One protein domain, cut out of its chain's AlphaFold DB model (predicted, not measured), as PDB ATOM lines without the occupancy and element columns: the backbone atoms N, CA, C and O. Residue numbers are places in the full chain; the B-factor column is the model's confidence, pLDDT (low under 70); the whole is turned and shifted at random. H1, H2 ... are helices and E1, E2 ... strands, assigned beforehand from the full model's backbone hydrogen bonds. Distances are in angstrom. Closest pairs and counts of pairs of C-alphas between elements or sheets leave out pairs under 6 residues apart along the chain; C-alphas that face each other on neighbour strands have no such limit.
ATOM      1  N   LEU A  24     -72.494 142.654  41.510       85.69
ATOM      2  CA  LEU A  24     -72.865 141.817  42.652       85.69
ATOM      3  C   LEU A  24     -71.783 141.706  43.732       85.69
ATOM      4  O   LEU A  24     -72.154 141.800  44.907       85.69
ATOM      5  N   PRO A  25     -70.483 141.533  43.422       90.19
ATOM      6  CA  PRO A  25     -69.460 141.463  44.460       90.19
ATOM      7  C   PRO A  25     -69.384 142.747  45.292       90.19
ATOM      8  O   PRO A  25     -69.374 142.685  46.524       90.19
ATOM      9  N   TRP A  26     -69.433 143.915  44.644       93.50
ATOM     10  CA  TRP A  26     -69.422 145.200  45.342       93.50
ATOM     11  C   TRP A  26     -70.702 145.411  46.155       93.50
ATOM     12  O   TRP A  26     -70.629 145.807  47.315       93.50
ATOM     13  N   ILE A  27     -71.873 145.067  45.601       92.25
ATOM     14  CA  ILE A  27     -73.158 145.140  46.317       92.25
ATOM     15  C   ILE A  27     -73.130 144.271  47.578       92.25
ATOM     16  O   ILE A  27     -73.547 144.721  48.648       92.25
ATOM     17  N   ARG A  28     -72.637 143.030  47.471       92.81
ATOM     18  CA  ARG A  28     -72.498 142.118  48.618       92.81
ATOM     19  C   ARG A  28     -71.609 142.740  49.686       92.81
ATOM     20  O   ARG A  28     -72.014 142.783  50.846       92.81
ATOM     21  N   ARG A  29     -70.456 143.290  49.290       93.25
ATOM     22  CA  ARG A  29     -69.507 143.921  50.213       93.25
ATOM     23  C   ARG A  29     -70.088 145.153  50.908       93.25
ATOM     24  O   ARG A  29     -69.961 145.271  52.127       93.25
ATOM     25  N   ILE A  30     -70.769 146.031  50.171       95.00
ATOM     26  CA  ILE A  30     -71.461 147.208  50.723       95.00
ATOM     27  C   ILE A  30     -72.493 146.776  51.776       95.00
ATOM     28  O   ILE A  30     -72.504 147.309  52.880       95.00
ATOM     29  N   ARG A  31     -73.311 145.756  51.487       92.88
ATOM     30  CA  ARG A  31     -74.364 145.276  52.406       92.88
ATOM     31  C   ARG A  31     -73.827 144.543  53.640       92.88
ATOM     32  O   ARG A  31     -74.424 144.618  54.722       92.88
ATOM     33  N   SER A  32     -72.725 143.808  53.487       92.44
ATOM     34  CA  SER A  32     -72.112 143.054  54.585       92.44
ATOM     35  C   SER A  32     -71.344 143.949  55.556       92.44
ATOM     36  O   SER A  32     -71.246 143.619  56.734       92.44
ATOM     37  N   THR A  33     -70.798 145.073  55.083       91.25
ATOM     38  CA  THR A  33     -69.954 145.953  55.900       91.25
ATOM     39  C   THR A  33     -70.786 146.668  56.957       91.25
ATOM     40  O   THR A  33     -71.814 147.268  56.656       91.25
ATOM     41  N   LYS A  34     -70.353 146.585  58.221       88.81
ATOM     42  CA  LYS A  34     -71.078 147.170  59.362       88.81
ATOM     43  C   LYS A  34     -70.375 148.355  60.004       88.81
ATOM     44  O   LYS A  34     -71.019 149.074  60.756       88.81
ATOM     45  N   ASN A  35     -69.079 148.539  59.764       88.88
ATOM     46  CA  ASN A  35     -68.266 149.523  60.492       88.88
ATOM     47  C   ASN A  35     -67.986 150.785  59.676       88.88
ATOM     48  O   ASN A  35     -67.763 151.848  60.244       88.88
ATOM     49  N   THR A  36     -68.043 150.685  58.350       94.50
ATOM     50  CA  THR A  36     -67.848 151.827  57.467       94.50
ATOM     51  C   THR A  36     -68.846 151.848  56.321       94.50
ATOM     52  O   THR A  36     -69.365 150.808  55.915       94.50
ATOM     53  N   ILE A  37     -69.093 153.049  55.816       97.00
ATOM     54  CA  ILE A  37     -69.785 153.275  54.556       97.00
ATOM     55  C   ILE A  37     -68.734 153.089  53.466       97.00
ATOM     56  O   ILE A  37     -67.621 153.592  53.591       97.00
ATOM     57  N   LEU A  38     -69.058 152.340  52.418       97.75
ATOM     58  CA  LEU A  38     -68.139 152.120  51.306       97.75
ATOM     59  C   LEU A  38     -68.544 152.996  50.125       97.75
ATOM     60  O   LEU A  38     -69.670 152.904  49.657       97.75
ATOM     61  N   SER A  39     -67.613 153.817  49.653       97.75
ATOM     62  CA  SER A  39     -67.715 154.643  48.451       97.75
ATOM     63  C   SER A  39     -67.047 153.927  47.284       97.75
ATOM     64  O   SER A  39     -65.953 153.390  47.442       97.75
ATOM     65  N   PHE A  40     -67.682 153.925  46.117       96.50
ATOM     66  CA  PHE A  40     -67.101 153.369  44.899       96.50
ATOM     67  C   PHE A  40     -66.453 154.462  44.040       96.50
ATOM     68  O   PHE A  40     -67.122 155.410  43.630       96.50
ATOM     69  N   GLU A  41     -65.164 154.309  43.754       93.56
ATOM     70  CA  GLU A  41     -64.355 155.234  42.952       93.56
ATOM     71  C   GLU A  41     -63.288 154.424  42.212       93.56
ATOM     72  O   GLU A  41     -62.752 153.463  42.763       93.56
ATOM     73  N   GLY A  42     -63.030 154.741  40.942       88.06
ATOM     74  CA  GLY A  42     -61.945 154.109  40.179       88.06
ATOM     75  C   GLY A  42     -61.976 152.574  40.156       88.06
ATOM     76  O   GLY A  42     -60.945 151.913  40.223       88.06
ATOM     77  N   ARG A  43     -63.182 151.990  40.081       87.19
ATOM     78  CA  ARG A  43     -63.436 150.532  40.093       87.19
ATOM     79  C   ARG A  43     -63.110 149.816  41.413       87.19
ATOM     80  O   ARG A  43     -63.064 148.585  41.440       87.19
ATOM     81  N   GLN A  44     -62.941 150.553  42.505       92.12
ATOM     82  CA  GLN A  44     -62.645 150.019  43.831       92.12
ATOM     83  C   GLN A  44     -63.620 150.559  44.882       92.12
ATOM     84  O   GLN A  44     -64.333 151.537  44.656       92.12
ATOM     85  N   LEU A  45     -63.687 149.882  46.032       95.25
ATOM     86  CA  LEU A  45     -64.456 150.330  47.193       95.25
ATOM     87  C   LEU A  45     -63.502 150.892  48.243       95.25
ATOM     88  O   LEU A  45     -62.649 150.167  48.748       95.25
ATOM     89  N   PHE A  46     -63.718 152.142  48.628       95.00
ATOM     90  CA  PHE A  46     -62.961 152.828  49.667       95.00
ATOM     91  C   PHE A  46     -63.854 153.154  50.865       95.00
ATOM     92  O   PHE A  46     -65.053 153.391  50.690       95.00
ATOM     93  N   PRO A  47     -63.307 153.212  52.090       96.44
ATOM     94  CA  PRO A  47     -64.018 153.799  53.214       96.44
ATOM     95  C   PRO A  47     -64.421 155.239  52.890       96.44
ATOM     96  O   PRO A  47     -63.592 156.065  52.512       96.44
ATOM     97  N   TRP A  48     -65.702 155.543  53.051       97.44
ATOM     98  CA  TRP A  48     -66.203 156.904  53.024       97.44
ATOM     99  C   TRP A  48     -66.059 157.512  54.416       97.44
ATOM    100  O   TRP A  48     -66.438 156.887  55.407       97.44
ATOM    101  N   PHE A  49     -65.480 158.705  54.480       97.12
ATOM    102  CA  PHE A  49     -65.162 159.375  55.733       97.12
ATOM    103  C   PHE A  49     -66.284 160.345  56.083       97.12
ATOM    104  O   PHE A  49     -66.628 161.219  55.290       97.12
ATOM    105  N   TRP A  50     -66.830 160.205  57.285       97.81
ATOM    106  CA  TRP A  50     -67.870 161.095  57.770       97.81
ATOM    107  C   TRP A  50     -67.293 162.482  58.077       97.81
ATOM    108  O   TRP A  50     -66.261 162.571  58.754       97.81
ATOM    109  N   PRO A  51     -67.916 163.571  57.601       98.00
ATOM    110  CA  PRO A  51     -67.389 164.906  57.824       98.00
ATOM    111  C   PRO A  51     -67.538 165.334  59.286       98.00
ATOM    112  O   PRO A  51     -68.532 165.025  59.949       98.00
ATOM    113  N   VAL A  52     -66.556 166.081  59.784       97.75
ATOM    114  CA  VAL A  52     -66.645 166.766  61.079       97.75
ATOM    115  C   VAL A  52     -66.677 168.276  60.904       97.75
ATOM    116  O   VAL A  52     -66.056 168.816  59.989       97.75
ATOM    117  N   ASN A  53     -67.391 168.951  61.798       94.88
ATOM    118  CA  ASN A  53     -67.469 170.401  61.863       94.88
ATOM    119  C   ASN A  53     -66.168 171.018  62.435       94.88
ATOM    120  O   ASN A  53     -65.200 170.325  62.788       94.88
ATOM    121  N   ASP A  54     -66.148 172.346  62.563       91.62
ATOM    122  CA  ASP A  54     -64.995 173.094  63.087       91.62
ATOM    123  C   ASP A  54     -64.644 172.708  64.539       91.62
ATOM    124  O   ASP A  54     -63.478 172.765  64.937       91.62
ATOM    125  N   ARG A  55     -65.624 172.219  65.311       93.81
ATOM    126  CA  ARG A  55     -65.446 171.707  66.682       93.81
ATOM    127  C   ARG A  55     -64.937 170.265  66.729       93.81
ATOM    128  O   ARG A  55     -64.587 169.778  67.796       93.81
ATOM    129  N   GLY A  56     -64.848 169.589  65.581       94.00
ATOM    130  CA  GLY A  56     -64.459 168.179  65.494       94.00
ATOM    131  C   GLY A  56     -65.606 167.205  65.775       94.00
ATOM    132  O   GLY A  56     -65.377 165.999  65.842       94.00
ATOM    133  N   GLU A  57     -66.834 167.703  65.907       95.62
ATOM    134  CA  GLU A  57     -68.031 166.882  66.063       95.62
ATOM    135  C   GLU A  57     -68.516 166.423  64.689       95.62
ATOM    136  O   GLU A  57     -68.310 167.100  63.682       95.62
ATOM    137  N   ARG A  58     -69.174 165.267  64.627       97.19
ATOM    138  CA  ARG A  58     -69.750 164.772  63.374       97.19
ATOM    139  C   ARG A  58     -70.851 165.712  62.901       97.19
ATOM    140  O   ARG A  58     -71.737 166.045  63.677       97.19
ATOM    141  N   VAL A  59     -70.821 166.059  61.620       97.69
ATOM    142  CA  VAL A  59     -71.948 166.733  60.960       97.69
ATOM    143  C   VAL A  59     -73.147 165.787  60.980       97.69
ATOM    144  O   VAL A  59     -72.984 164.594  60.694       97.69
ATOM    145  N   THR A  60     -74.332 166.267  61.345       97.31
ATOM    146  CA  THR A  60     -75.522 165.407  61.410       97.31
ATOM    147  C   THR A  60     -75.974 164.997  60.002       97.31
ATOM    148  O   THR A  60     -75.635 165.668  59.025       97.31
ATOM    149  N   PRO A  61     -76.721 163.885  59.839       97.25
ATOM    150  CA  PRO A  61     -77.179 163.448  58.519       97.25
ATOM    151  C   PRO A  61     -77.946 164.514  57.719       97.25
ATOM    152  O   PRO A  61     -77.778 164.582  56.502       97.25
ATOM    153  N   ASP A  62     -78.743 165.347  58.391       97.00
ATOM    154  CA  ASP A  62     -79.513 166.440  57.792       97.00
ATOM    155  C   ASP A  62     -78.654 167.629  57.342       97.00
ATOM    156  O   ASP A  62     -78.951 168.248  56.323       97.00
ATOM    157  N   GLU A  63     -77.528 167.871  58.008       97.31
ATOM    158  CA  GLU A  63     -76.579 168.936  57.668       97.31
ATOM    159  C   GLU A  63     -75.567 168.527  56.581       97.31
ATOM    160  O   GLU A  63     -74.822 169.368  56.070       97.31
ATOM    161  N   LEU A  64     -75.502 167.245  56.187       97.56
ATOM    162  CA  LEU A  64     -74.506 166.758  55.214       97.56
ATOM    163  C   LEU A  64     -74.596 167.480  53.863       97.56
ATOM    164  O   LEU A  64     -73.568 167.755  53.236       97.56
ATOM    165  N   ASN A  65     -75.810 167.790  53.404       96.56
ATOM    166  CA  ASN A  65     -76.002 168.508  52.145       96.56
ATOM    167  C   ASN A  65     -75.527 169.964  52.246       96.56
ATOM    168  O   ASN A  65     -74.859 170.438  51.329       96.56
ATOM    169  N   ASP A  66     -75.764 170.639  53.367       95.81
ATOM    170  CA  ASP A  66     -75.291 172.012  53.586       95.81
ATOM    171  C   ASP A  66     -73.767 172.062  53.750       95.81
ATOM    172  O   ASP A  66     -73.078 172.936  53.206       95.81
ATOM    173  N   HIS A  67     -73.199 171.056  54.418       96.19
ATOM    174  CA  HIS A  67     -71.756 170.895  54.533       96.19
ATOM    175  C   HIS A  67     -71.097 170.717  53.155       96.19
ATOM    176  O   HIS A  67     -70.065 171.329  52.876       96.19
ATOM    177  N   ARG A  68     -71.726 169.958  52.243       95.38
ATOM    178  CA  ARG A  68     -71.268 169.762  50.850       95.38
ATOM    179  C   ARG A  68     -71.176 171.065  50.055       95.38
ATOM    180  O   ARG A  68     -70.284 171.193  49.210       95.38
ATOM    181  N   LEU A  69     -72.063 172.027  50.320       94.19
ATOM    182  CA  LEU A  69     -72.065 173.333  49.650       94.19
ATOM    183  C   LEU A  69     -70.876 174.206  50.064       94.19
ATOM    184  O   LEU A  69     -70.379 174.996  49.265       94.19
ATOM    185  N   THR A  70     -70.411 174.061  51.301       94.62
ATOM    186  CA  THR A  70     -69.409 174.949  51.908       94.62
ATOM    187  C   THR A  70     -68.015 174.331  52.000       94.62
ATOM    188  O   THR A  70     -67.033 175.069  52.064       94.62
ATOM    189  N   HIS A  71     -67.903 173.003  51.948       96.12
ATOM    190  CA  HIS A  71     -66.652 172.260  52.108       96.12
ATOM    191  C   HIS A  71     -66.347 171.386  50.890       96.12
ATOM    192  O   HIS A  71     -67.242 171.036  50.116       96.12
ATOM    193  N   GLU A  72     -65.080 171.009  50.710       96.00
ATOM    194  CA  GLU A  72     -64.596 170.062  49.692       96.00
ATOM    195  C   GLU A  72     -65.013 168.613  50.003       96.00
ATOM    196  O   GLU A  72     -64.256 167.652  49.893       96.00
ATOM    197  N   PHE A  73     -66.265 168.461  50.407       96.31
ATOM    198  CA  PHE A  73     -66.916 167.229  50.782       96.31
ATOM    199  C   PHE A  73     -67.798 166.730  49.633       96.31
ATOM    200  O   PHE A  73     -68.408 167.515  48.900       96.31
ATOM    201  N   ARG A  74     -67.858 165.405  49.481       96.44
ATOM    202  CA  ARG A  74     -68.756 164.691  48.568       96.44
ATOM    203  C   ARG A  74     -69.410 163.541  49.329       96.44
ATOM    204  O   ARG A  74     -68.757 162.881  50.143       96.44
ATOM    205  N   GLY A  75     -70.669 163.263  49.018       96.94
ATOM    206  CA  GLY A  75     -71.338 162.023  49.388       96.94
ATOM    207  C   GLY A  75     -70.597 160.793  48.848       96.94
ATOM    208  O   GLY A  75     -69.670 160.912  48.042       96.94
ATOM    209  N   PRO A  76     -70.965 159.585  49.294       97.75
ATOM    210  CA  PRO A  76     -70.284 158.378  48.851       97.75
ATOM    211  C   PRO A  76     -70.544 158.104  47.367       97.75
ATOM    212  O   PRO A  76     -71.612 158.409  46.841       97.75
ATOM    213  N   GLY A  77     -69.581 157.495  46.683       97.94
ATOM    214  CA  GLY A  77     -69.718 157.063  45.297       97.94
ATOM    215  C   GLY A  77     -70.600 155.823  45.174       97.94
ATOM    216  O   GLY A  77     -70.409 154.834  45.882       97.94
ATOM    217  N   CYS A  78     -71.564 155.860  44.258       97.56
ATOM    218  CA  CYS A  78     -72.388 154.714  43.897       97.56
ATOM    219  C   CYS A  78     -71.744 153.872  42.782       97.56
ATOM    220  O   CYS A  78     -70.808 154.284  42.098       97.56
ATOM    221  N   LEU A  79     -72.301 152.684  42.540       95.94
ATOM    222  CA  LEU A  79     -71.754 151.727  41.576       95.94
ATOM    223  C   LEU A  79     -71.979 152.118  40.109       95.94
ATOM    224  O   LEU A  79     -71.445 151.443  39.232       95.94
ATOM    225  N   CYS A  80     -72.717 153.191  39.801       93.88
ATOM    226  CA  CYS A  80     -72.879 153.663  38.418       93.88
ATOM    227  C   CYS A  80     -71.532 153.953  37.741       93.88
ATOM    228  O   CYS A  80     -71.402 153.704  36.544       93.88
ATOM    229  N   ALA A  81     -70.518 154.379  38.501       93.62
ATOM    230  CA  ALA A  81     -69.180 154.617  37.968       93.62
ATOM    231  C   ALA A  81     -68.512 153.353  37.388       93.62
ATOM    232  O   ALA A  81     -67.641 153.470  36.537       93.62
ATOM    233  N   SER A  82     -68.958 152.141  37.753       91.38
ATOM    234  CA  SER A  82     -68.451 150.886  37.158       91.38
ATOM    235  C   SER A  82     -68.719 150.765  35.652       91.38
ATOM    236  O   SER A  82     -68.030 150.008  34.969       91.38
ATOM    237  N   ARG A  83     -69.705 151.515  35.140       90.25
ATOM    238  CA  ARG A  83     -70.074 151.582  33.718       90.25
ATOM    239  C   ARG A  83     -69.248 152.607  32.930       90.25
ATOM    240  O   ARG A  83     -69.351 152.645  31.709       90.25
ATOM    241  N   ILE A  84     -68.471 153.456  33.604       90.06
ATOM    242  CA  ILE A  84     -67.695 154.535  32.984       90.06
ATOM    243  C   ILE A  84     -66.258 154.040  32.768       90.06
ATOM    244  O   ILE A  84     -65.639 153.503  33.682       90.06
ATOM    245  N   GLN A  85     -65.718 154.234  31.562       86.12
ATOM    246  CA  GLN A  85     -64.367 153.790  31.179       86.12
ATOM    247  C   GLN A  85     -63.269 154.810  31.540       86.12
ATOM    248  O   GLN A  85     -62.297 154.964  30.808       86.12
ATOM    249  N   ALA A  86     -63.425 155.523  32.656       89.56
ATOM    250  CA  ALA A  86     -62.419 156.447  33.173       89.56
ATOM    251  C   ALA A  86     -61.766 155.845  34.432       89.56
ATOM    252  O   ALA A  86     -62.480 155.278  35.267       89.56
ATOM    253  N   PRO A  87     -60.433 155.932  34.586       84.81
ATOM    254  CA  PRO A  87     -59.721 155.337  35.719       84.81
ATOM    255  C   PRO A  87     -60.106 155.968  37.064       84.81
ATOM    256  O   PRO A  87     -60.056 155.300  38.088       84.81
ATOM    257  N   ASP A  88     -60.546 157.221  37.052       90.06
ATOM    258  CA  ASP A  88     -61.001 158.021  38.190       90.06
ATOM    259  C   ASP A  88     -62.531 158.183  38.215       90.06
ATOM    260  O   ASP A  88     -63.068 159.084  38.860       90.06
ATOM    261  N   ALA A  89     -63.261 157.307  37.511       93.88
ATOM    262  CA  ALA A  89     -64.710 157.391  37.426       93.88
ATOM    263  C   ALA A  89     -65.356 157.429  38.818       93.88
ATOM    264  O   ALA A  89     -65.185 156.526  39.646       93.88
ATOM    265  N   PHE A  90     -66.178 158.454  39.026       96.44
ATOM    266  CA  PHE A  90     -66.931 158.674  40.248       96.44
ATOM    267  C   PHE A  90     -68.369 159.071  39.907       96.44
ATOM    268  O   PHE A  90     -68.634 159.817  38.965       96.44
ATOM    269  N   THR A  91     -69.337 158.559  40.660       96.88
ATOM    270  CA  THR A  91     -70.737 158.976  40.540       96.88
ATOM    271  C   THR A  91     -71.319 159.093  41.931       96.88
ATOM    272  O   THR A  91     -71.572 158.082  42.581       96.88
ATOM    273  N   GLU A  92     -71.531 160.321  42.382       97.56
ATOM    274  CA  GLU A  92     -71.992 160.606  43.737       97.56
ATOM    275  C   GLU A  92     -73.399 160.038  43.987       97.56
ATOM    276  O   GLU A  92     -74.312 160.183  43.169       97.56
ATOM    277  N   ALA A  93     -73.574 159.371  45.125       97.75
ATOM    278  CA  ALA A  93     -74.881 159.000  45.642       97.75
ATOM    279  C   ALA A  93     -75.615 160.250  46.145       97.75
ATOM    280  O   ALA A  93     -75.007 161.198  46.639       97.75
ATOM    281  N   ARG A  94     -76.945 160.238  46.060       96.88
ATOM    282  CA  ARG A  94     -77.775 161.283  46.663       96.88
ATOM    283  C   ARG A  94     -77.983 160.978  48.137       96.88
ATOM    284  O   ARG A  94     -78.301 159.839  48.472       96.88
ATOM    285  N   ILE A  95     -77.847 162.005  48.971       97.75
ATOM    286  CA  ILE A  95     -78.180 161.974  50.396       97.75
ATOM    287  C   ILE A  95     -79.521 162.681  50.590       97.75
ATOM    288  O   ILE A  95     -79.671 163.832  50.177       97.75
ATOM    289  N   PHE A  96     -80.500 161.987  51.168       96.56
ATOM    290  CA  PHE A  96     -81.845 162.519  51.402       96.56
ATOM    291  C   PHE A  96     -82.554 161.776  52.539       96.56
ATOM    292  O   PHE A  96     -82.220 160.628  52.835       96.56
ATOM    293  N   CYS A  97     -83.545 162.423  53.151       97.06
ATOM    294  CA  CYS A  97     -84.469 161.779  54.079       97.06
ATOM    295  C   CYS A  97     -85.545 161.026  53.285       97.06
ATOM    296  O   CYS A  97     -86.169 161.593  52.389       97.06
ATOM    297  N   ALA A  98     -85.735 159.738  53.561       94.12
ATOM    298  CA  ALA A  98     -86.694 158.919  52.836       94.12
ATOM    299  C   ALA A  98     -88.138 159.297  53.201       94.12
ATOM    300  O   ALA A  98     -88.544 159.222  54.359       94.12
ATOM    301  N   GLU A  99     -88.936 159.648  52.196       92.19
ATOM    302  CA  GLU A  99     -90.324 160.100  52.377       92.19
ATOM    303  C   GLU A  99     -91.329 158.938  52.469       92.19
ATOM    304  O   GLU A  99     -92.425 159.089  53.001       92.19
ATOM    305  N   SER A 100     -90.972 157.749  51.975       86.56
ATOM    306  CA  SER A 100     -91.856 156.577  51.930       86.56
ATOM    307  C   SER A 100     -91.090 155.249  52.028       86.56
ATOM    308  O   SER A 100     -89.878 155.180  51.802       86.56
ATOM    309  N   GLY A 101     -91.816 154.177  52.354       89.06
ATOM    310  CA  GLY A 101     -91.294 152.814  52.436       89.06
ATOM    311  C   GLY A 101     -90.794 152.407  53.826       89.06
ATOM    312  O   GLY A 101     -91.093 153.021  54.840       89.06
ATOM    313  N   VAL A 102     -90.020 151.320  53.880       90.06
ATOM    314  CA  VAL A 102     -89.588 150.677  55.145       90.06
ATOM    315  C   VAL A 102     -88.634 151.554  55.971       90.06
ATOM    316  O   VAL A 102     -88.402 151.299  57.148       90.06
ATOM    317  N   VAL A 103     -88.053 152.576  55.346       91.44
ATOM    318  CA  VAL A 103     -87.071 153.485  55.950       91.44
ATOM    319  C   VAL A 103     -87.595 154.921  56.037       91.44
ATOM    320  O   VAL A 103     -86.792 155.840  56.129       91.44
ATOM    321  N   THR A 104     -88.914 155.138  55.970       93.19
ATOM    322  CA  THR A 104     -89.499 156.484  56.080       93.19
ATOM    323  C   THR A 104     -88.962 157.235  57.299       93.19
ATOM    324  O   THR A 104     -88.881 156.681  58.394       93.19
ATOM    325  N   GLY A 105     -88.594 158.501  57.094       94.12
ATOM    326  CA  GLY A 105     -88.007 159.367  58.114       94.12
ATOM    327  C   GLY A 105     -86.516 159.134  58.366       94.12
ATOM    328  O   GLY A 105     -85.947 159.822  59.208       94.12
ATOM    329  N   GLN A 106     -85.879 158.188  57.663       94.88
ATOM    330  CA  GLN A 106     -84.443 157.925  57.775       94.88
ATOM    331  C   GLN A 106     -83.654 158.587  56.639       94.88
ATOM    332  O   GLN A 106     -84.025 158.513  55.465       94.88
ATOM    333  N   TRP A 107     -82.520 159.183  56.979       97.56
ATOM    334  CA  TRP A 107     -81.489 159.675  56.084       97.56
ATOM    335  C   TRP A 107     -80.729 158.526  55.428       97.56
ATOM    336  O   TRP A 107     -80.105 157.673  56.067       97.56
ATOM    337  N   VAL A 108     -80.732 158.530  54.101       97.12
ATOM    338  CA  VAL A 108     -80.100 157.498  53.285       97.12
ATOM    339  C   VAL A 108     -79.163 158.114  52.259       97.12
ATOM    340  O   VAL A 108     -79.393 159.213  51.763       97.12
ATOM    341  N   ALA A 109     -78.120 157.367  51.903       97.88
ATOM    342  CA  ALA A 109     -77.348 157.585  50.690       97.88
ATOM    343  C   ALA A 109     -77.714 156.505  49.667       97.88
ATOM    344  O   ALA A 109     -77.484 155.316  49.903       97.88
ATOM    345  N   ALA A 110     -78.267 156.899  48.522       96.38
ATOM    346  CA  ALA A 110     -78.693 155.965  47.481       96.38
ATOM    347  C   ALA A 110     -78.272 156.419  46.080       96.38
ATOM    348  O   ALA A 110     -77.914 157.577  45.854       96.38
ATOM    349  N   CYS A 111     -78.299 155.496  45.118       95.25
ATOM    350  CA  CYS A 111     -78.028 155.829  43.723       95.25
ATOM    351  C   CYS A 111     -78.967 156.941  43.232       95.25
ATOM    352  O   CYS A 111     -80.172 156.737  43.122       95.25
ATOM    353  N   GLY A 112     -78.405 158.098  42.865       90.06
ATOM    354  CA  GLY A 112     -79.200 159.242  42.420       90.06
ATOM    355  C   GLY A 112     -79.931 159.042  41.093       90.06
ATOM    356  O   GLY A 112     -80.896 159.750  40.826       90.06
ATOM    357  N   ARG A 113     -79.475 158.081  40.279       89.12
ATOM    358  CA  ARG A 113     -80.079 157.717  38.988       89.12
ATOM    359  C   ARG A 113     -81.057 156.543  39.089       89.12
ATOM    360  O   ARG A 113     -81.691 156.209  38.101       89.12
ATOM    361  N   GLY A 114     -81.115 155.857  40.234       85.50
ATOM    362  CA  GLY A 114     -81.903 154.629  40.400       85.50
ATOM    363  C   GLY A 114     -81.427 153.419  39.575       85.50
ATOM    364  O   GLY A 114     -82.078 152.382  39.591       85.50
ATOM    365  N   GLU A 115     -80.297 153.514  38.867       88.94
ATOM    366  CA  GLU A 115     -79.831 152.455  37.957       88.94
ATOM    367  C   GLU A 115     -79.063 151.332  38.664       88.94
ATOM    368  O   GLU A 115     -79.082 150.183  38.223       88.94
ATOM    369  N   CYS A 116     -78.346 151.658  39.745       91.69
ATOM    370  CA  CYS A 116     -77.602 150.679  40.533       91.69
ATOM    371  C   CYS A 116     -78.217 150.501  41.922       91.69
ATOM    372  O   CYS A 116     -78.908 151.372  42.446       91.69
ATOM    373  N   LYS A 117     -77.914 149.369  42.560       92.19
ATOM    374  CA  LYS A 117     -78.486 148.985  43.863       92.19
ATOM    375  C   LYS A 117     -77.703 149.539  45.062       92.19
ATOM    376  O   LYS A 117     -77.771 148.965  46.150       92.19
ATOM    377  N   TYR A 118     -76.922 150.604  44.861       96.44
ATOM    378  CA  TYR A 118     -76.216 151.286  45.946       96.44
ATOM    379  C   TYR A 118     -77.231 151.940  46.886       96.44
ATOM    380  O   TYR A 118     -78.027 152.774  46.452       96.44
ATOM    381  N   PHE A 119     -77.195 151.550  48.158       95.56
ATOM    382  CA  PHE A 119     -78.118 152.026  49.179       95.56
ATOM    383  C   PHE A 119     -77.513 151.824  50.571       95.56
ATOM    384  O   PHE A 119     -77.090 150.714  50.907       95.56
ATOM    385  N   VAL A 120     -77.497 152.880  51.381       96.25
ATOM    386  CA  VAL A 120     -76.950 152.896  52.741       96.25
ATOM    387  C   VAL A 120     -77.846 153.756  53.634       96.25
ATOM    388  O   VAL A 120     -78.155 154.887  53.277       96.25
ATOM    389  N   ARG A 121     -78.231 153.241  54.808       95.62
ATOM    390  CA  ARG A 121     -78.843 154.042  55.885       95.62
ATOM    391  C   ARG A 121     -77.741 154.741  56.667       95.62
ATOM    392  O   ARG A 121     -76.766 154.073  57.011       95.62
ATOM    393  N   LEU A 122     -77.873 156.036  56.924       96.56
ATOM    394  CA  LEU A 122     -76.787 156.858  57.456       96.56
ATOM    395  C   LEU A 122     -76.732 156.857  58.986       96.56
ATOM    396  O   LEU A 122     -75.645 156.794  59.560       96.56
ATOM    397  N   GLU A 123     -77.877 156.839  59.661       92.81
ATOM    398  CA  GLU A 123     -77.979 156.910  61.125       92.81
ATOM    399  C   GLU A 123     -77.195 155.818  61.851       92.81
ATOM    400  O   GLU A 123     -76.491 156.148  62.810       92.81
ATOM    401  N   PRO A 124     -77.211 154.540  61.405       93.69
ATOM    402  CA  PRO A 124     -76.423 153.501  62.059       93.69
ATOM    403  C   PRO A 124     -74.913 153.764  62.040       93.69
ATOM    404  O   PRO A 124     -74.195 153.153  62.827       93.69
ATOM    405  N   PHE A 125     -74.420 154.622  61.141       95.12
ATOM    406  CA  PHE A 125     -73.006 154.988  61.045       95.12
ATOM    407  C   PHE A 125     -72.690 156.320  61.722       95.12
ATOM    408  O   PHE A 125     -71.573 156.471  62.217       95.12
ATOM    409  N   TYR A 126     -73.654 157.246  61.801       93.56
ATOM    410  CA  TYR A 126     -73.491 158.540  62.471       93.56
ATOM    411  C   TYR A 126     -73.026 158.370  63.923       93.56
ATOM    412  O   TYR A 126     -71.991 158.915  64.299       93.56
ATOM    413  N   ILE A 127     -73.715 157.531  64.700       88.38
ATOM    414  CA  ILE A 127     -73.407 157.286  66.122       88.38
ATOM    415  C   ILE A 127     -72.300 156.245  66.348       88.38
ATOM    416  O   ILE A 127     -71.913 155.970  67.483       88.38
ATOM    417  N   LYS A 128     -71.812 155.597  65.284       89.81
ATOM    418  CA  LYS A 128     -70.966 154.413  65.418       89.81
ATOM    419  C   LYS A 128     -69.509 154.766  65.690       89.81
ATOM    420  O   LYS A 128     -68.819 155.335  64.843       89.81
ATOM    421  N   LEU A 129     -69.017 154.306  66.840       84.00
ATOM    422  CA  LEU A 129     -67.596 154.318  67.174       84.00
ATOM    423  C   LEU A 129     -66.791 153.514  66.139       84.00
ATOM    424  O   LEU A 129     -67.190 152.423  65.727       84.00
ATOM    425  N   GLY A 130     -65.663 154.073  65.702       85.19
ATOM    426  CA  GLY A 130     -64.781 153.464  64.699       85.19
ATOM    427  C   GLY A 130     -65.182 153.700  63.239       85.19
ATOM    428  O   GLY A 130     -64.410 153.348  62.349       85.19
ATOM    429  N   HIS A 131     -66.334 154.323  62.958       90.75
ATOM    430  CA  HIS A 131     -66.596 154.824  61.607       90.75
ATOM    431  C   HIS A 131     -65.617 155.974  61.299       90.75
ATOM    432  O   HIS A 131     -65.541 156.901  62.112       90.75
ATOM    433  N   PRO A 132     -64.857 155.928  60.190       94.69
ATOM    434  CA  PRO A 132     -63.817 156.910  59.919       94.69
ATOM    435  C   PRO A 132     -64.406 158.311  59.742       94.69
ATOM    436  O   PRO A 132     -65.455 158.486  59.126       94.69
ATOM    437  N   ILE A 133     -63.700 159.306  60.272       96.62
ATOM    438  CA  ILE A 133     -64.068 160.721  60.191       96.62
ATOM    439  C   ILE A 133     -62.984 161.516  59.469       96.62
ATOM    440  O   ILE A 133     -61.815 161.124  59.472       96.62
ATOM    441  N   ARG A 134     -63.357 162.638  58.856       96.94
ATOM    442  CA  ARG A 134     -62.416 163.559  58.212       96.94
ATOM    443  C   ARG A 134     -62.894 164.999  58.355       96.94
ATOM    444  O   ARG A 134     -64.074 165.285  58.174       96.94
ATOM    445  N   ARG A 135     -61.966 165.911  58.645       97.31
ATOM    446  CA  ARG A 135     -62.189 167.350  58.486       97.31
ATOM    447  C   ARG A 135     -61.902 167.714  57.033       97.31
ATOM    448  O   ARG A 135     -60.820 167.409  56.539       97.31
ATOM    449  N   TYR A 136     -62.882 168.300  56.361       96.88
ATOM    450  CA  TYR A 136     -62.760 168.740  54.975       96.88
ATOM    451  C   TYR A 136     -62.459 170.234  54.940       96.88
ATOM    452  O   TYR A 136     -62.978 170.984  55.766       96.88
TER     453      TYR A 136
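This is residues 24 to 136 of the 151 residues of an uncharacterized protein of Postia placenta MAD-698-R-SB12 (UniProt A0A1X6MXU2). A small three-stranded sheet, E3, E4 and E5, has a two-stranded hairpin, E1 and E2, next to it, and four short helices sit round the two. H1 packs on the E1 and E2 hairpin, H3 lies by the end of E1, H2 by E3, and H4 follows E5; one long link, residues 49 to 63, joins E2 to H2. The printed part has 113 residues, with under half in named elements: four helices and five strands in the order H1 E1 E2 H2 H3 E3 E4 E5 H4, of mixed class. Both sheets are antiparallel, the larger in the order E3, E4, E5. The whole is compact, with a radius of gyration of the C-alphas of 13.6 A and spans of 39 by 33 by 26 A.

E3, residues 94 to 97, E4, residues 107 to 110, and E5, residues 119 to 121, form a meander, each strand the antiparallel neighbour of the one before. E3 and E4 are a hairpin at 151 degrees, with N 94 and O 110 at 2.8 A. E4 and E5 are a hairpin at 165 degrees, with N 109 and O 120 at 2.8 A. E1, residues 37 to 41, and E2, residues 44 to 48, form an antiparallel hairpin at 137 degrees, with N 39 and O 46 at 2.8 A. The closest C-alphas of E1 and E5, those of Ile 37 and Val 120, are 7.4 A apart. H1, residues 24 to 32, comes closest to E1 at the C-alphas of Ile 30 and Leu 38, 6.0 A; it only grazes the larger sheet. H2, residues 64 to 70, also only grazes that sheet; its closest C-alphas to E3 are Asn 65 and Ile 95, 7.1 A. H3, residues 79 to 83, comes closest to E1 at the C-alphas of Phe 40 and Leu 79, 5.9 A. H4, residues 123 to 126, is not on the larger sheet. Every O i to N i+4 pair is within hydrogen-bond range in H1 and H2; H3 has 0 of 1, but 2 of 2 O i to N i+3 pairs, and H4 is too short for an i+4 pair.

H1 begins at C-alpha 24, (-72.865, 141.817, 42.652), and is 12.0 A long. E1 is 13.0 A, E2 12.0 A, H2 10.2 A and E3 10.0 A long. H4 ends at C-alpha 126, (-73.491, 158.540, 62.471).

The C-alphas of Arg 55 and Gln 85 are the two farthest apart, 39.8 A. The printed part has no cut. The link E2 to H2, residues 49 to 63, is long; its residues 50 to 51 pair in parallel with residues 133 to 134. Mean pLDDT of the printed part is 93.9, and no printed residue is under 70.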